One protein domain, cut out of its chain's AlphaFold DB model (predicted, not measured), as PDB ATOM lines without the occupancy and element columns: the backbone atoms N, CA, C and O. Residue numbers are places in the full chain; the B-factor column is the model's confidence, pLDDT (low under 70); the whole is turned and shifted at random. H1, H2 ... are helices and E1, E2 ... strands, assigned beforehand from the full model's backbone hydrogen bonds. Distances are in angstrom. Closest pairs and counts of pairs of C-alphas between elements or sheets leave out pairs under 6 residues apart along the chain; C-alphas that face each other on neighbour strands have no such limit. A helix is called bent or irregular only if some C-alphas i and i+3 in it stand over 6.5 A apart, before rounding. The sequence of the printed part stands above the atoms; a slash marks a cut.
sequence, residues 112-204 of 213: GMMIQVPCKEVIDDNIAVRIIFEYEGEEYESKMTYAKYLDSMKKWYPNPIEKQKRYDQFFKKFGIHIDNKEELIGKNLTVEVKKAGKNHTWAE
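What this domain is: This is residues 112 to 204 of the 213 residues of an uncharacterized protein of Gemella sp. GL1 (UniProt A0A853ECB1). Picture one antiparallel sheet curled into a nearly closed half-barrel: E3 and E2 face E6 and E7, E1 is the hinge, and the edge strands E3 and E7 come together. Helix H2 packs over E1, H1 lies beside H2 and grazes the sheet, and the small hairpin E4 and E5 reaches away at one end of the longest axis. The printed part has 93 residues with seven named strands and two named helices, in the order E1 E2 E3 E4 E5 H1 H2 E6 E7, of mixed class; the sheet's order is E3 E2 E1 E6 E7. It is compact, with a radius of gyration of the C-alphas of 14.1 A and spans of 40 by 35 by 21 A.

How they stand to each other: Start at E1, residues 114 to 124, which bends by 79 degrees at residue 118. Its residues 114 to 118 pair with E6, residues 188 to 196, where N 115 and O 191 are 2.9 A apart. Its residues 119 to 124 pair with E2, residues 128 to 135, where N 130 and O 123 are 2.8 A apart. E1, E2 and E3, residues 138 to 145, form a meander, each strand the antiparallel neighbour of the one before; look for N 142 and O 131, 2.9 A. E6 forms a hairpin with E7, residues 200 to 204, with N 194 and O 202 at 2.8 A. In this folded sheet, bent back on itself into two leaves, the closest C-alphas of E3 and E7 are those of Ser 142 and Ala 203, 5.1 A apart. H2, residues 178 to 184, is over E1 at a height over the sheet of 8.5 A, slantwise at 40 degrees on the local plane. H1, residues 160 to 174, only grazes the sheet; it touches H2, closest at the C-alphas of Tyr 167 and Ile 178, 6.1 A, at a shallow tilt of 30 degrees, the same way. E3 runs on into E4, residues 147 to 150, at 77 degrees; E4 is in a hairpin with E5, residues 155 to 158, with N 148 and O 157 at 2.9 A. In H1 every O i to N i+4 pair is within hydrogen-bond range; in H2 0 of 3 are, beside 3 of 4 O i to N i+3 pairs.

Where its parts are: Find C-alpha 114 at (-59.253, 23.016, -0.532); from there E1 runs 24.6 A. E2 spans 21.3 A, E3 22.0 A and E6 24.5 A. H1 begins at C-alpha 160, (-81.674, 9.784, -18.981), and runs 21.0 A. H2 is irregular: C-alphas 179 and 182 are 8.1 A apart. E7 ends at C-alpha 204, (-66.999, 19.875, -5.181).

The domain as a whole: Look to Ser 152 and Asn 188 for the two C-alphas farthest apart, 40.9 A. The printed part has no cut, and the links between its named elements are tight. The mean pLDDT of the printed part is 90.7; residues 151 and 154 to 155 are under 70.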
ATOM      1  N   GLY A 112     -64.242  28.075   0.062       91.31
ATOM      2  CA  GLY A 112     -62.935  28.277  -0.563       91.31
ATOM      3  C   GLY A 112     -61.839  27.359  -0.017       91.31
ATOM      4  O   GLY A 112     -60.755  27.308  -0.604       91.31
ATOM      5  N   MET A 113     -62.113  26.595   1.048       93.69
ATOM      6  CA  MET A 113     -61.201  25.571   1.545       93.69
ATOM      7  C   MET A 113     -60.967  24.494   0.482       93.69
ATOM      8  O   MET A 113     -61.889  24.054  -0.212       93.69
ATOM      9  N   MET A 114     -59.709  24.067   0.370       94.69
ATOM     10  CA  MET A 114     -59.253  23.016  -0.532       94.69
ATOM     11  C   MET A 114     -58.659  21.882   0.296       94.69
ATOM     12  O   MET A 114     -57.571  22.027   0.848       94.69
ATOM     13  N   ILE A 115     -59.354  20.752   0.353       94.19
ATOM     14  CA  ILE A 115     -58.933  19.579   1.124       94.19
ATOM     15  C   ILE A 115     -58.471  18.466   0.188       94.19
ATOM     16  O   ILE A 115     -59.013  18.279  -0.907       94.19
ATOM     17  N   GLN A 116     -57.443  17.736   0.612       95.12
ATOM     18  CA  GLN A 116     -56.988  16.523  -0.057       95.12
ATOM     19  C   GLN A 116     -57.326  15.323   0.810       95.12
ATOM     20  O   GLN A 116     -56.810  15.192   1.915       95.12
ATOM     21  N   VAL A 117     -58.198  14.460   0.303       95.94
ATOM     22  CA  VAL A 117     -58.764  13.342   1.061       95.94
ATOM     23  C   VAL A 117     -58.889  12.116   0.165       95.94
ATOM     24  O   VAL A 117     -59.200  12.260  -1.022       95.94
ATOM     25  N   PRO A 118     -58.644  10.900   0.674       95.69
ATOM     26  CA  PRO A 118     -58.900   9.693  -0.094       95.69
ATOM     27  C   PRO A 118     -60.409   9.516  -0.312       95.69
ATOM     28  O   PRO A 118     -61.225   9.775   0.574       95.69
ATOM     29  N   CYS A 119     -60.795   9.047  -1.497       95.12
ATOM     30  CA  CYS A 119     -62.166   8.615  -1.741       95.12
ATOM     31  C   CYS A 119     -62.479   7.378  -0.891       95.12
ATOM     32  O   CYS A 119     -61.758   6.383  -0.967       95.12
ATOM     33  N   LYS A 120     -63.566   7.420  -0.122       95.56
ATOM     34  CA  LYS A 120     -64.027   6.302   0.705       95.56
ATOM     35  C   LYS A 120     -64.944   5.365  -0.075       95.56
ATOM     36  O   LYS A 120     -64.764   4.154  -0.038       95.56
ATOM     37  N   GLU A 121     -65.909   5.926  -0.797       95.38
ATOM     38  CA  GLU A 121     -66.945   5.160  -1.490       95.38
ATOM     39  C   GLU A 121     -67.538   5.974  -2.653       95.38
ATOM     40  O   GLU A 121     -67.577   7.209  -2.609       95.38
ATOM     41  N   VAL A 122     -68.011   5.290  -3.703       94.69
ATOM     42  CA  VAL A 122     -68.761   5.911  -4.805       94.69
ATOM     43  C   VAL A 122     -70.074   5.170  -5.046       94.69
ATOM     44  O   VAL A 122     -70.080   4.016  -5.472       94.69
ATOM     45  N   ILE A 123     -71.193   5.863  -4.848       93.44
ATOM     46  CA  ILE A 123     -72.545   5.307  -4.979       93.44
ATOM     47  C   ILE A 123     -73.218   5.883  -6.226       93.44
ATOM     48  O   ILE A 123     -73.092   7.068  -6.525       93.44
ATOM     49  N   ASP A 124     -73.963   5.041  -6.942       91.75
ATOM     50  CA  ASP A 124     -74.897   5.483  -7.980       91.75
ATOM     51  C   ASP A 124     -76.293   4.944  -7.651       91.75
ATOM     52  O   ASP A 124     -76.538   3.747  -7.780       91.75
ATOM     53  N   ASP A 125     -77.177   5.815  -7.165       89.06
ATOM     54  CA  ASP A 125     -78.469   5.461  -6.555       89.06
ATOM     55  C   ASP A 125     -79.673   5.701  -7.491       89.06
ATOM     56  O   ASP A 125     -80.815   5.794  -7.040       89.06
ATOM     57  N   ASN A 126     -79.443   5.831  -8.806       86.25
ATOM     58  CA  ASN A 126     -80.453   6.260  -9.790       86.25
ATOM     59  C   ASN A 126     -81.027   7.675  -9.555       86.25
ATOM     60  O   ASN A 126     -81.945   8.091 -10.266       86.25
ATOM     61  N   ILE A 127     -80.460   8.446  -8.625       88.50
ATOM     62  CA  ILE A 127     -80.784   9.856  -8.377       88.50
ATOM     63  C   ILE A 127     -79.557  10.729  -8.658       88.50
ATOM     64  O   ILE A 127     -79.659  11.784  -9.301       88.50
ATOM     65  N   ALA A 128     -78.397  10.293  -8.180       92.38
ATOM     66  CA  ALA A 128     -77.126  10.981  -8.268       92.38
ATOM     67  C   ALA A 128     -75.952   9.994  -8.243       92.38
ATOM     68  O   ALA A 128     -76.033   8.909  -7.676       92.38
ATOM     69  N   VAL A 129     -74.815  10.438  -8.781       94.75
ATOM     70  CA  VAL A 129     -73.518   9.849  -8.422       94.75
ATOM     71  C   VAL A 129     -73.011  10.566  -7.173       94.75
ATOM     72  O   VAL A 129     -72.883  11.794  -7.183       94.75
ATOM     73  N   ARG A 130     -72.751   9.824  -6.097       94.81
ATOM     74  CA  ARG A 130     -72.262  10.338  -4.812       94.81
ATOM     75  C   ARG A 130     -70.844   9.856  -4.578       94.81
ATOM     76  O   ARG A 130     -70.580   8.665  -4.686       94.81
ATOM     77  N   ILE A 131     -69.952  10.783  -4.266       95.81
ATOM     78  CA  ILE A 131     -68.560  10.506  -3.922       95.81
ATOM     79  C   ILE A 131     -68.397  10.843  -2.446       95.81
ATOM     80  O   ILE A 131     -68.566  12.003  -2.066       95.81
ATOM     81  N   ILE A 132     -68.098   9.830  -1.646       95.94
ATOM     82  CA  ILE A 132     -67.991   9.916  -0.191       95.94
ATOM     83  C   ILE A 132     -66.513   9.960   0.177       95.94
ATOM     84  O   ILE A 132     -65.690   9.250  -0.412       95.94
ATOM     85  N   PHE A 133     -66.173  10.805   1.137       95.62
ATOM     86  CA  PHE A 133     -64.821  10.961   1.659       95.62
ATOM     87  C   PHE A 133     -64.877  11.313   3.145       95.62
ATOM     88  O   PHE A 133     -65.895  11.795   3.637       95.62
ATOM     89  N   GLU A 134     -63.785  11.047   3.853       94.75
ATOM     90  CA  GLU A 134     -63.656  11.328   5.282       94.75
ATOM     91  C   GLU A 134     -62.715  12.517   5.488       94.75
ATOM     92  O   GLU A 134     -61.649  12.583   4.867       94.75
ATOM     93  N   TYR A 135     -63.122  13.466   6.325       93.75
ATOM     94  CA  TYR A 135     -62.344  14.647   6.686       93.75
ATOM     95  C   TYR A 135     -62.578  14.950   8.168       93.75
ATOM     96  O   TYR A 135     -63.718  14.941   8.613       93.75
ATOM     97  N   GLU A 136     -61.505  15.137   8.939       91.19
ATOM     98  CA  GLU A 136     -61.565  15.427  10.388       91.19
ATOM     99  C   GLU A 136     -62.441  14.458  11.219       91.19
ATOM    100  O   GLU A 136     -62.971  14.811  12.266       91.19
ATOM    101  N   GLY A 137     -62.541  13.195  10.784       87.88
ATOM    102  CA  GLY A 137     -63.315  12.152  11.469       87.88
ATOM    103  C   GLY A 137     -64.796  12.091  11.080       87.88
ATOM    104  O   GLY A 137     -65.499  11.201  11.554       87.88
ATOM    105  N   GLU A 138     -65.259  12.967  10.186       90.38
ATOM    106  CA  GLU A 138     -66.627  12.966   9.668       90.38
ATOM    107  C   GLU A 138     -66.692  12.548   8.191       90.38
ATOM    108  O   GLU A 138     -65.771  12.778   7.401       90.38
ATOM    109  N   GLU A 139     -67.804  11.922   7.793       92.81
ATOM    110  CA  GLU A 139     -68.066  11.584   6.393       92.81
ATOM    111  C   GLU A 139     -68.805  12.719   5.684       92.81
ATOM    112  O   GLU A 139     -69.902  13.108   6.083       92.81
ATOM    113  N   TYR A 140     -68.260  13.165   4.558       94.31
ATOM    114  CA  TYR A 140     -68.861  14.167   3.684       94.31
ATOM    115  C   TYR A 140     -69.193  13.560   2.319       94.31
ATOM    116  O   TYR A 140     -68.597  12.567   1.888       94.31
ATOM    117  N   GLU A 141     -70.119  14.194   1.593       94.56
ATOM    118  CA  GLU A 141     -70.450  13.810   0.219       94.56
ATOM    119  C   GLU A 141     -70.277  14.952  -0.791       94.56
ATOM    120  O   GLU A 141     -70.641  16.107  -0.560       94.56
ATOM    121  N   SER A 142     -69.804  14.589  -1.983       94.56
ATOM    122  CA  SER A 142     -69.960  15.368  -3.212       94.56
ATOM    123  C   SER A 142     -70.981  14.669  -4.103       94.56
ATOM    124  O   SER A 142     -70.808  13.503  -4.458       94.56
ATOM    125  N   LYS A 143     -72.027  15.386  -4.523       92.12
ATOM    126  CA  LYS A 143     -73.145  14.817  -5.292       92.12
ATOM    127  C   LYS A 143     -73.251  15.380  -6.706       92.12
ATOM    128  O   LYS A 143     -73.178  16.586  -6.928       92.12
ATOM    129  N   MET A 144     -73.500  14.495  -7.666       93.06
ATOM    130  CA  MET A 144     -73.758  14.809  -9.071       93.06
ATOM    131  C   MET A 144     -75.162  14.323  -9.441       93.06
ATOM    132  O   MET A 144     -75.338  13.257 -10.030       93.06
ATOM    133  N   THR A 145     -76.178  15.094  -9.047       93.25
ATOM    134  CA  THR A 145     -77.592  14.756  -9.267       93.25
ATOM    135  C   THR A 145     -77.970  14.829 -10.745       93.25
ATOM    136  O   THR A 145     -77.591  15.764 -11.460       93.25
ATOM    137  N   TYR A 146     -78.742  13.840 -11.188       93.19
ATOM    138  CA  TYR A 146     -79.303  13.761 -12.537       93.19
ATOM    139  C   TYR A 146     -80.790  13.394 -12.557       93.19
ATOM    140  O   TYR A 146     -81.438  13.524 -13.597       93.19
ATOM    141  N   ALA A 147     -81.360  12.935 -11.443       89.69
ATOM    142  CA  ALA A 147     -82.803  12.824 -11.334       89.69
ATOM    143  C   ALA A 147     -83.447  14.197 -11.150       89.69
ATOM    144  O   ALA A 147     -82.865  15.124 -10.585       89.69
ATOM    145  N   LYS A 148     -84.686  14.300 -11.618       89.19
ATOM    146  CA  LYS A 148     -85.559  15.437 -11.370       89.19
ATOM    147  C   LYS A 148     -86.620  15.016 -10.362       89.19
ATOM    148  O   LYS A 148     -87.233  13.961 -10.514       89.19
ATOM    149  N   TYR A 149     -86.831  15.837  -9.345       81.19
ATOM    150  CA  TYR A 149     -87.977  15.682  -8.462       81.19
ATOM    151  C   TYR A 149     -89.216  16.225  -9.177       81.19
ATOM    152  O   TYR A 149     -89.187  17.341  -9.697       81.19
ATOM    153  N   LEU A 150     -90.268  15.414  -9.273       79.31
ATOM    154  CA  LEU A 150     -91.559  15.849  -9.793       79.31
ATOM    155  C   LEU A 150     -92.492  16.073  -8.609       79.31
ATOM    156  O   LEU A 150     -92.951  15.101  -8.009       79.31
ATOM    157  N   ASP A 151     -92.772  17.339  -8.298       63.50
ATOM    158  CA  ASP A 151     -93.604  17.724  -7.150       63.50
ATOM    159  C   ASP A 151     -94.994  17.076  -7.210       63.50
ATOM    160  O   ASP A 151     -95.471  16.551  -6.208       63.50
ATOM    161  N   SER A 152     -95.591  16.993  -8.405       74.81
ATOM    162  CA  SER A 152     -96.905  16.368  -8.628       74.81
ATOM    163  C   SER A 152     -96.976  14.894  -8.223       74.81
ATOM    164  O   SER A 152     -98.040  14.410  -7.858       74.81
ATOM    165  N   MET A 153     -95.851  14.183  -8.295       70.31
ATOM    166  CA  MET A 153     -95.741  12.758  -7.969       70.31
ATOM    167  C   MET A 153     -94.958  12.524  -6.671       70.31
ATOM    168  O   MET A 153     -94.726  11.373  -6.304       70.31
ATOM    169  N   LYS A 154     -94.481  13.599  -6.025       68.81
ATOM    170  CA  LYS A 154     -93.611  13.588  -4.838       68.81
ATOM    171  C   LYS A 154     -92.458  12.579  -4.919       68.81
ATOM    172  O   LYS A 154     -92.084  11.940  -3.935       68.81
ATOM    173  N   LYS A 155     -91.891  12.399  -6.114       69.56
ATOM    174  CA  LYS A 155     -90.906  11.345  -6.385       69.56
ATOM    175  C   LYS A 155     -89.808  11.823  -7.325       69.56
ATOM    176  O   LYS A 155     -90.022  12.653  -8.209       69.56
ATOM    177  N   TRP A 156     -88.612  11.277  -7.120       77.06
ATOM    178  CA  TRP A 156     -87.475  11.453  -8.014       77.06
ATOM    179  C   TRP A 156     -87.585  10.521  -9.215       77.06
ATOM    180  O   TRP A 156     -87.804   9.320  -9.062       77.06
ATOM    181  N   TYR A 157     -87.369  11.080 -10.401       85.19
ATOM    182  CA  TYR A 157     -87.289  10.328 -11.643       85.19
ATOM    183  C   TYR A 157     -85.936  10.584 -12.310       85.19
ATOM    184  O   TYR A 157     -85.596  11.749 -12.548       85.19
ATOM    185  N   PRO A 158     -85.147   9.537 -12.619       88.12
ATOM    186  CA  PRO A 158     -83.902   9.701 -13.355       88.12
ATOM    187  C   PRO A 158     -84.193  10.310 -14.726       88.12
ATOM    188  O   PRO A 158     -84.989   9.775 -15.496       88.12
ATOM    189  N   ASN A 159     -83.535  11.424 -15.047       92.06
ATOM    190  CA  ASN A 159     -83.564  11.962 -16.398       92.06
ATOM    191  C   ASN A 159     -82.424  11.310 -17.198       92.06
ATOM    192  O   ASN A 159     -81.262  11.550 -16.869       92.06
ATOM    193  N   PRO A 160     -82.708  10.514 -18.246       88.81
ATOM    194  CA  PRO A 160     -81.674   9.784 -18.981       88.81
ATOM    195  C   PRO A 160     -80.650  10.709 -19.657       88.81
ATOM    196  O   PRO A 160     -79.470  10.373 -19.723       88.81
ATOM    197  N   ILE A 161     -81.072  11.898 -20.100       92.94
ATOM    198  CA  ILE A 161     -80.185  12.875 -20.747       92.94
ATOM    199  C   ILE A 161     -79.216  13.466 -19.720       92.94
ATOM    200  O   ILE A 161     -78.010  13.525 -19.954       92.94
ATOM    201  N   GLU A 162     -79.730  13.896 -18.567       94.00
ATOM    202  CA  GLU A 162     -78.884  14.433 -17.497       94.00
ATOM    203  C   GLU A 162     -77.994  13.347 -16.888       94.00
ATOM    204  O   GLU A 162     -76.841  13.618 -16.561       94.00
ATOM    205  N   LYS A 163     -78.487  12.106 -16.808       93.06
ATOM    206  CA  LYS A 163     -77.721  10.948 -16.338       93.06
ATOM    207  C   LYS A 163     -76.477  10.745 -17.197       93.06
ATOM    208  O   LYS A 163     -75.369  10.761 -16.663       93.06
ATOM    209  N   GLN A 164     -76.639  10.694 -18.521       94.44
ATOM    210  CA  GLN A 164     -75.502  10.585 -19.436       94.44
ATOM    211  C   GLN A 164     -74.540  11.774 -19.298       94.44
ATOM    212  O   GLN A 164     -73.332  11.578 -19.213       94.44
ATOM    213  N   LYS A 165     -75.049  13.009 -19.177       95.25
ATOM    214  CA  LYS A 165     -74.189  14.187 -18.957       95.25
ATOM    215  C   LYS A 165     -73.368  14.086 -17.670       95.25
ATOM    216  O   LYS A 165     -72.204  14.490 -17.667       95.25
ATOM    217  N   ARG A 166     -73.948  13.585 -16.571       95.12
ATOM    218  CA  ARG A 166     -73.219  13.390 -15.305       95.12
ATOM    219  C   ARG A 166     -72.197  12.266 -15.407       95.12
ATOM    220  O   ARG A 166     -71.105  12.435 -14.875       95.12
ATOM    221  N   TYR A 167     -72.488  11.196 -16.141       96.19
ATOM    222  CA  TYR A 167     -71.518  10.138 -16.428       96.19
ATOM    223  C   TYR A 167     -70.347  10.648 -17.272       96.19
ATOM    224  O   TYR A 167     -69.190  10.441 -16.909       96.19
ATOM    225  N   ASP A 168     -70.617  11.426 -18.319       95.12
ATOM    226  CA  ASP A 168     -69.571  12.067 -19.118       95.12
ATOM    227  C   ASP A 168     -68.746  13.045 -18.272       95.12
ATOM    228  O   ASP A 168     -67.531  13.163 -18.441       95.12
ATOM    229  N   GLN A 169     -69.391  13.775 -17.355       93.94
ATOM    230  CA  GLN A 169     -68.709  14.671 -16.424       93.94
ATOM    231  C   GLN A 169     -67.822  13.890 -15.446       93.94
ATOM    232  O   GLN A 169     -66.692  14.314 -15.204       93.94
ATOM    233  N   PHE A 170     -68.299  12.762 -14.919       95.06
ATOM    234  CA  PHE A 170     -67.532  11.859 -14.061       95.06
ATOM    235  C   PHE A 170     -66.296  11.335 -14.802       95.06
ATOM    236  O   PHE A 170     -65.170  11.518 -14.335       95.06
ATOM    237  N   PHE A 171     -66.477  10.824 -16.022       94.75
ATOM    238  CA  PHE A 171     -65.376  10.376 -16.872       94.75
ATOM    239  C   PHE A 171     -64.387  11.507 -17.182       94.75
ATOM    240  O   PHE A 171     -63.179  11.333 -17.066       94.75
ATOM    241  N   LYS A 172     -64.866  12.711 -17.512       93.56
ATOM    242  CA  LYS A 172     -63.992  13.871 -17.757       93.56
ATOM    243  C   LYS A 172     -63.199  14.293 -16.519       93.56
ATOM    244  O   LYS A 172     -62.077  14.775 -16.682       93.56
ATOM    245  N   LYS A 173     -63.779  14.164 -15.317       93.00
ATOM    246  CA  LYS A 173     -63.125  14.517 -14.049       93.00
ATOM    247  C   LYS A 173     -62.073  13.485 -13.645       93.00
ATOM    248  O   LYS A 173     -60.979  13.885 -13.258       93.00
ATOM    249  N   PHE A 174     -62.380  12.195 -13.755       94.25
ATOM    250  CA  PHE A 174     -61.561  11.139 -13.145       94.25
ATOM    251  C   PHE A 174     -60.864  10.218 -14.146       94.25
ATOM    252  O   PHE A 174     -59.938   9.504 -13.772       94.25
ATOM    253  N   GLY A 175     -61.277  10.233 -15.414       92.31
ATOM    254  CA  GLY A 175     -60.819   9.289 -16.436       92.31
ATOM    255  C   GLY A 175     -61.347   7.866 -16.236       92.31
ATOM    256  O   GLY A 175     -60.789   6.941 -16.813       92.31
ATOM    257  N   ILE A 176     -62.384   7.692 -15.413       93.69
ATOM    258  CA  ILE A 176     -62.944   6.400 -14.993       93.69
ATOM    259  C   ILE A 176     -64.387   6.320 -15.500       93.69
ATOM    260  O   ILE A 176     -65.135   7.291 -15.370       93.69
ATOM    261  N   HIS A 177     -64.775   5.197 -16.108       95.12
ATOM    262  CA  HIS A 177     -66.165   4.973 -16.518       95.12
ATOM    263  C   HIS A 177     -67.042   4.714 -15.289       95.12
ATOM    264  O   HIS A 177     -66.565   4.143 -14.312       95.12
ATOM    265  N   ILE A 178     -68.319   5.100 -15.321       92.69
ATOM    266  CA  ILE A 178     -69.184   4.949 -14.141       92.69
ATOM    267  C   ILE A 178     -69.365   3.483 -13.716       92.69
ATOM    268  O   ILE A 178     -69.442   3.196 -12.526       92.69
ATOM    269  N   ASP A 179     -69.351   2.549 -14.667       91.56
ATOM    270  CA  ASP A 179     -69.427   1.109 -14.372       91.56
ATOM    271  C   ASP A 179     -68.201   0.612 -13.588       91.56
ATOM    272  O   ASP A 179     -68.293  -0.362 -12.850       91.56
ATOM    273  N   ASN A 180     -67.085   1.341 -13.675       94.56
ATOM    274  CA  ASN A 180     -65.845   1.080 -12.950       94.56
ATOM    275  C   ASN A 180     -65.611   2.102 -11.827       94.56
ATOM    276  O   ASN A 180     -64.472   2.349 -11.431       94.56
ATOM    277  N   LYS A 181     -66.667   2.750 -11.321       93.00
ATOM    278  CA  LYS A 181     -66.572   3.808 -10.295       93.00
ATOM    279  C   LYS A 181     -65.760   3.416  -9.057       93.00
ATOM    280  O   LYS A 181     -65.159   4.290  -8.438       93.00
ATOM    281  N   GLU A 182     -65.703   2.127  -8.729       93.69
ATOM    282  CA  GLU A 182     -64.908   1.580  -7.625       93.69
ATOM    283  C   GLU A 182     -63.405   1.849  -7.782       93.69
ATOM    284  O   GLU A 182     -62.709   2.009  -6.787       93.69
ATOM    285  N   GLU A 183     -62.897   2.034  -9.007       94.06
ATOM    286  CA  GLU A 183     -61.506   2.439  -9.246       94.06
ATOM    287  C   GLU A 183     -61.167   3.830  -8.679       94.06
ATOM    288  O   GLU A 183     -59.995   4.225  -8.670       94.06
ATOM    289  N   LEU A 184     -62.167   4.631  -8.295       93.81
ATOM    290  CA  LEU A 184     -61.950   5.917  -7.636       93.81
ATOM    291  C   LEU A 184     -61.646   5.750  -6.141       93.81
ATOM    292  O   LEU A 184     -60.981   6.614  -5.573       93.81
ATOM    293  N   ILE A 185     -62.087   4.650  -5.523       95.31
ATOM    294  CA  ILE A 185     -61.919   4.384  -4.091       95.31
ATOM    295  C   ILE A 185     -60.424   4.320  -3.751       95.31
ATOM    296  O   ILE A 185     -59.612   3.758  -4.485       95.31
ATOM    297  N   GLY A 186     -60.039   4.972  -2.655       93.44
ATOM    298  CA  GLY A 186     -58.657   5.114  -2.201       93.44
ATOM    299  C   GLY A 186     -57.820   6.142  -2.970       93.44
ATOM    300  O   GLY A 186     -56.729   6.486  -2.517       93.44
ATOM    301  N   LYS A 187     -58.292   6.683  -4.105       94.75
ATOM    302  CA  LYS A 187     -57.570   7.758  -4.807       94.75
ATOM    303  C   LYS A 187     -57.710   9.075  -4.050       94.75
ATOM    304  O   LYS A 187     -58.795   9.416  -3.584       94.75
ATOM    305  N   ASN A 188     -56.623   9.843  -3.996       94.69
ATOM    306  CA  ASN A 188     -56.629  11.181  -3.410       94.69
ATOM    307  C   ASN A 188     -57.452  12.138  -4.274       94.69
ATOM    308  O   ASN A 188     -57.109  12.418  -5.425       94.69
ATOM    309  N   LEU A 189     -58.533  12.640  -3.694       95.00
ATOM    310  CA  LEU A 189     -59.410  13.650  -4.252       95.00
ATOM    311  C   LEU A 189     -58.965  15.026  -3.770       95.00
ATOM    312  O   LEU A 189     -58.617  15.196  -2.606       95.00
ATOM    313  N   THR A 190     -59.050  16.018  -4.650       95.50
ATOM    314  CA  THR A 190     -59.030  17.423  -4.240       95.50
ATOM    315  C   THR A 190     -60.470  17.905  -4.176       95.50
ATOM    316  O   THR A 190     -61.154  17.912  -5.202       95.50
ATOM    317  N   VAL A 191     -60.929  18.308  -2.999       95.12
ATOM    318  CA  VAL A 191     -62.287  18.805  -2.774       95.12
ATOM    319  C   VAL A 191     -62.225  20.294  -2.464       95.12
ATOM    320  O   VAL A 191     -61.432  20.721  -1.634       95.12
ATOM    321  N   GLU A 192     -63.051  21.078  -3.149       95.62
ATOM    322  CA  GLU A 192     -63.266  22.497  -2.858       95.62
ATOM    323  C   GLU A 192     -64.620  22.673  -2.176       95.62
ATOM    324  O   GLU A 192     -65.639  22.218  -2.705       95.62
ATOM    325  N   VAL A 193     -64.659  23.378  -1.052       94.56
ATOM    326  CA  VAL A 193     -65.923  23.780  -0.434       94.56
ATOM    327  C   VAL A 193     -66.459  25.010  -1.157       94.56
ATOM    328  O   VAL A 193     -65.827  26.065  -1.200       94.56
ATOM    329  N   LYS A 194     -67.652  24.888  -1.735       93.25
ATOM    330  CA  LYS A 194     -68.307  25.951  -2.495       93.25
ATOM    331  C   LYS A 194     -69.595  26.401  -1.844       93.25
ATOM    332  O   LYS A 194     -70.315  25.623  -1.230       93.25
ATOM    333  N   LYS A 195     -69.938  27.661  -2.091       91.44
ATOM    334  CA  LYS A 195     -71.227  28.244  -1.729       91.44
ATOM    335  C   LYS A 195     -72.235  28.107  -2.872       91.44
ATOM    336  O   LYS A 195     -71.903  28.335  -4.035       91.44
ATOM    337  N   ALA A 196     -73.472  27.767  -2.539       81.00
ATOM    338  CA  ALA A 196     -74.638  27.805  -3.410       81.00
ATOM    339  C   ALA A 196     -75.728  28.668  -2.753       81.00
ATOM    340  O   ALA A 196     -76.144  28.425  -1.622       81.00
ATOM    341  N   GLY A 197     -76.202  29.700  -3.454       75.94
ATOM    342  CA  GLY A 197     -77.174  30.638  -2.887       75.94
ATOM    343  C   GLY A 197     -76.623  31.403  -1.676       75.94
ATOM    344  O   GLY A 197     -75.429  31.698  -1.607       75.94
ATOM    345  N   LYS A 198     -77.496  31.769  -0.727       73.50
ATOM    346  CA  LYS A 198     -77.113  32.586   0.439       73.50
ATOM    347  C   LYS A 198     -76.536  31.766   1.596       73.50
ATOM    348  O   LYS A 198     -75.549  32.213   2.179       73.50
ATOM    349  N   ASN A 199     -77.093  30.581   1.861       79.06
ATOM    350  CA  ASN A 199     -76.867  29.833   3.107       79.06
ATOM    351  C   ASN A 199     -76.536  28.344   2.893       79.06
ATOM    352  O   ASN A 199     -76.652  27.557   3.828       79.06
ATOM    353  N   HIS A 200     -76.171  27.920   1.679       82.44
ATOM    354  CA  HIS A 200     -75.829  26.521   1.429       82.44
ATOM    355  C   HIS A 200     -74.388  26.374   0.971       82.44
ATOM    356  O   HIS A 200     -73.910  27.099   0.100       82.44
ATOM    357  N   THR A 201     -73.717  25.396   1.546       89.25
ATOM    358  CA  THR A 201     -72.385  24.940   1.170       89.25
ATOM    359  C   THR A 201     -72.493  23.563   0.534       89.25
ATOM    360  O   THR A 201     -73.452  22.814   0.753       89.25
ATOM    361  N   TRP A 202     -71.532  23.232  -0.314       91.25
ATOM    362  CA  TRP A 202     -71.404  21.899  -0.875       91.25
ATOM    363  C   TRP A 202     -69.954  21.621  -1.253       91.25
ATOM    364  O   TRP A 202     -69.206  22.526  -1.624       91.25
ATOM    365  N   ALA A 203     -69.572  20.354  -1.179       93.19
ATOM    366  CA  ALA A 203     -68.253  19.889  -1.562       93.19
ATOM    367  C   ALA A 203     -68.200  19.574  -3.060       93.19
ATOM    368  O   ALA A 203     -68.940  18.714  -3.545       93.19
ATOM    369  N   GLU A 204     -67.305  20.231  -3.800       93.44
ATOM    370  CA  GLU A 204     -66.999  19.875  -5.181       93.44
ATOM    371  C   GLU A 204     -65.687  19.100  -5.275       93.44
ATOM    372  O   GLU A 204     -64.606  19.660  -5.106       93.44
TER     373      GLU A 204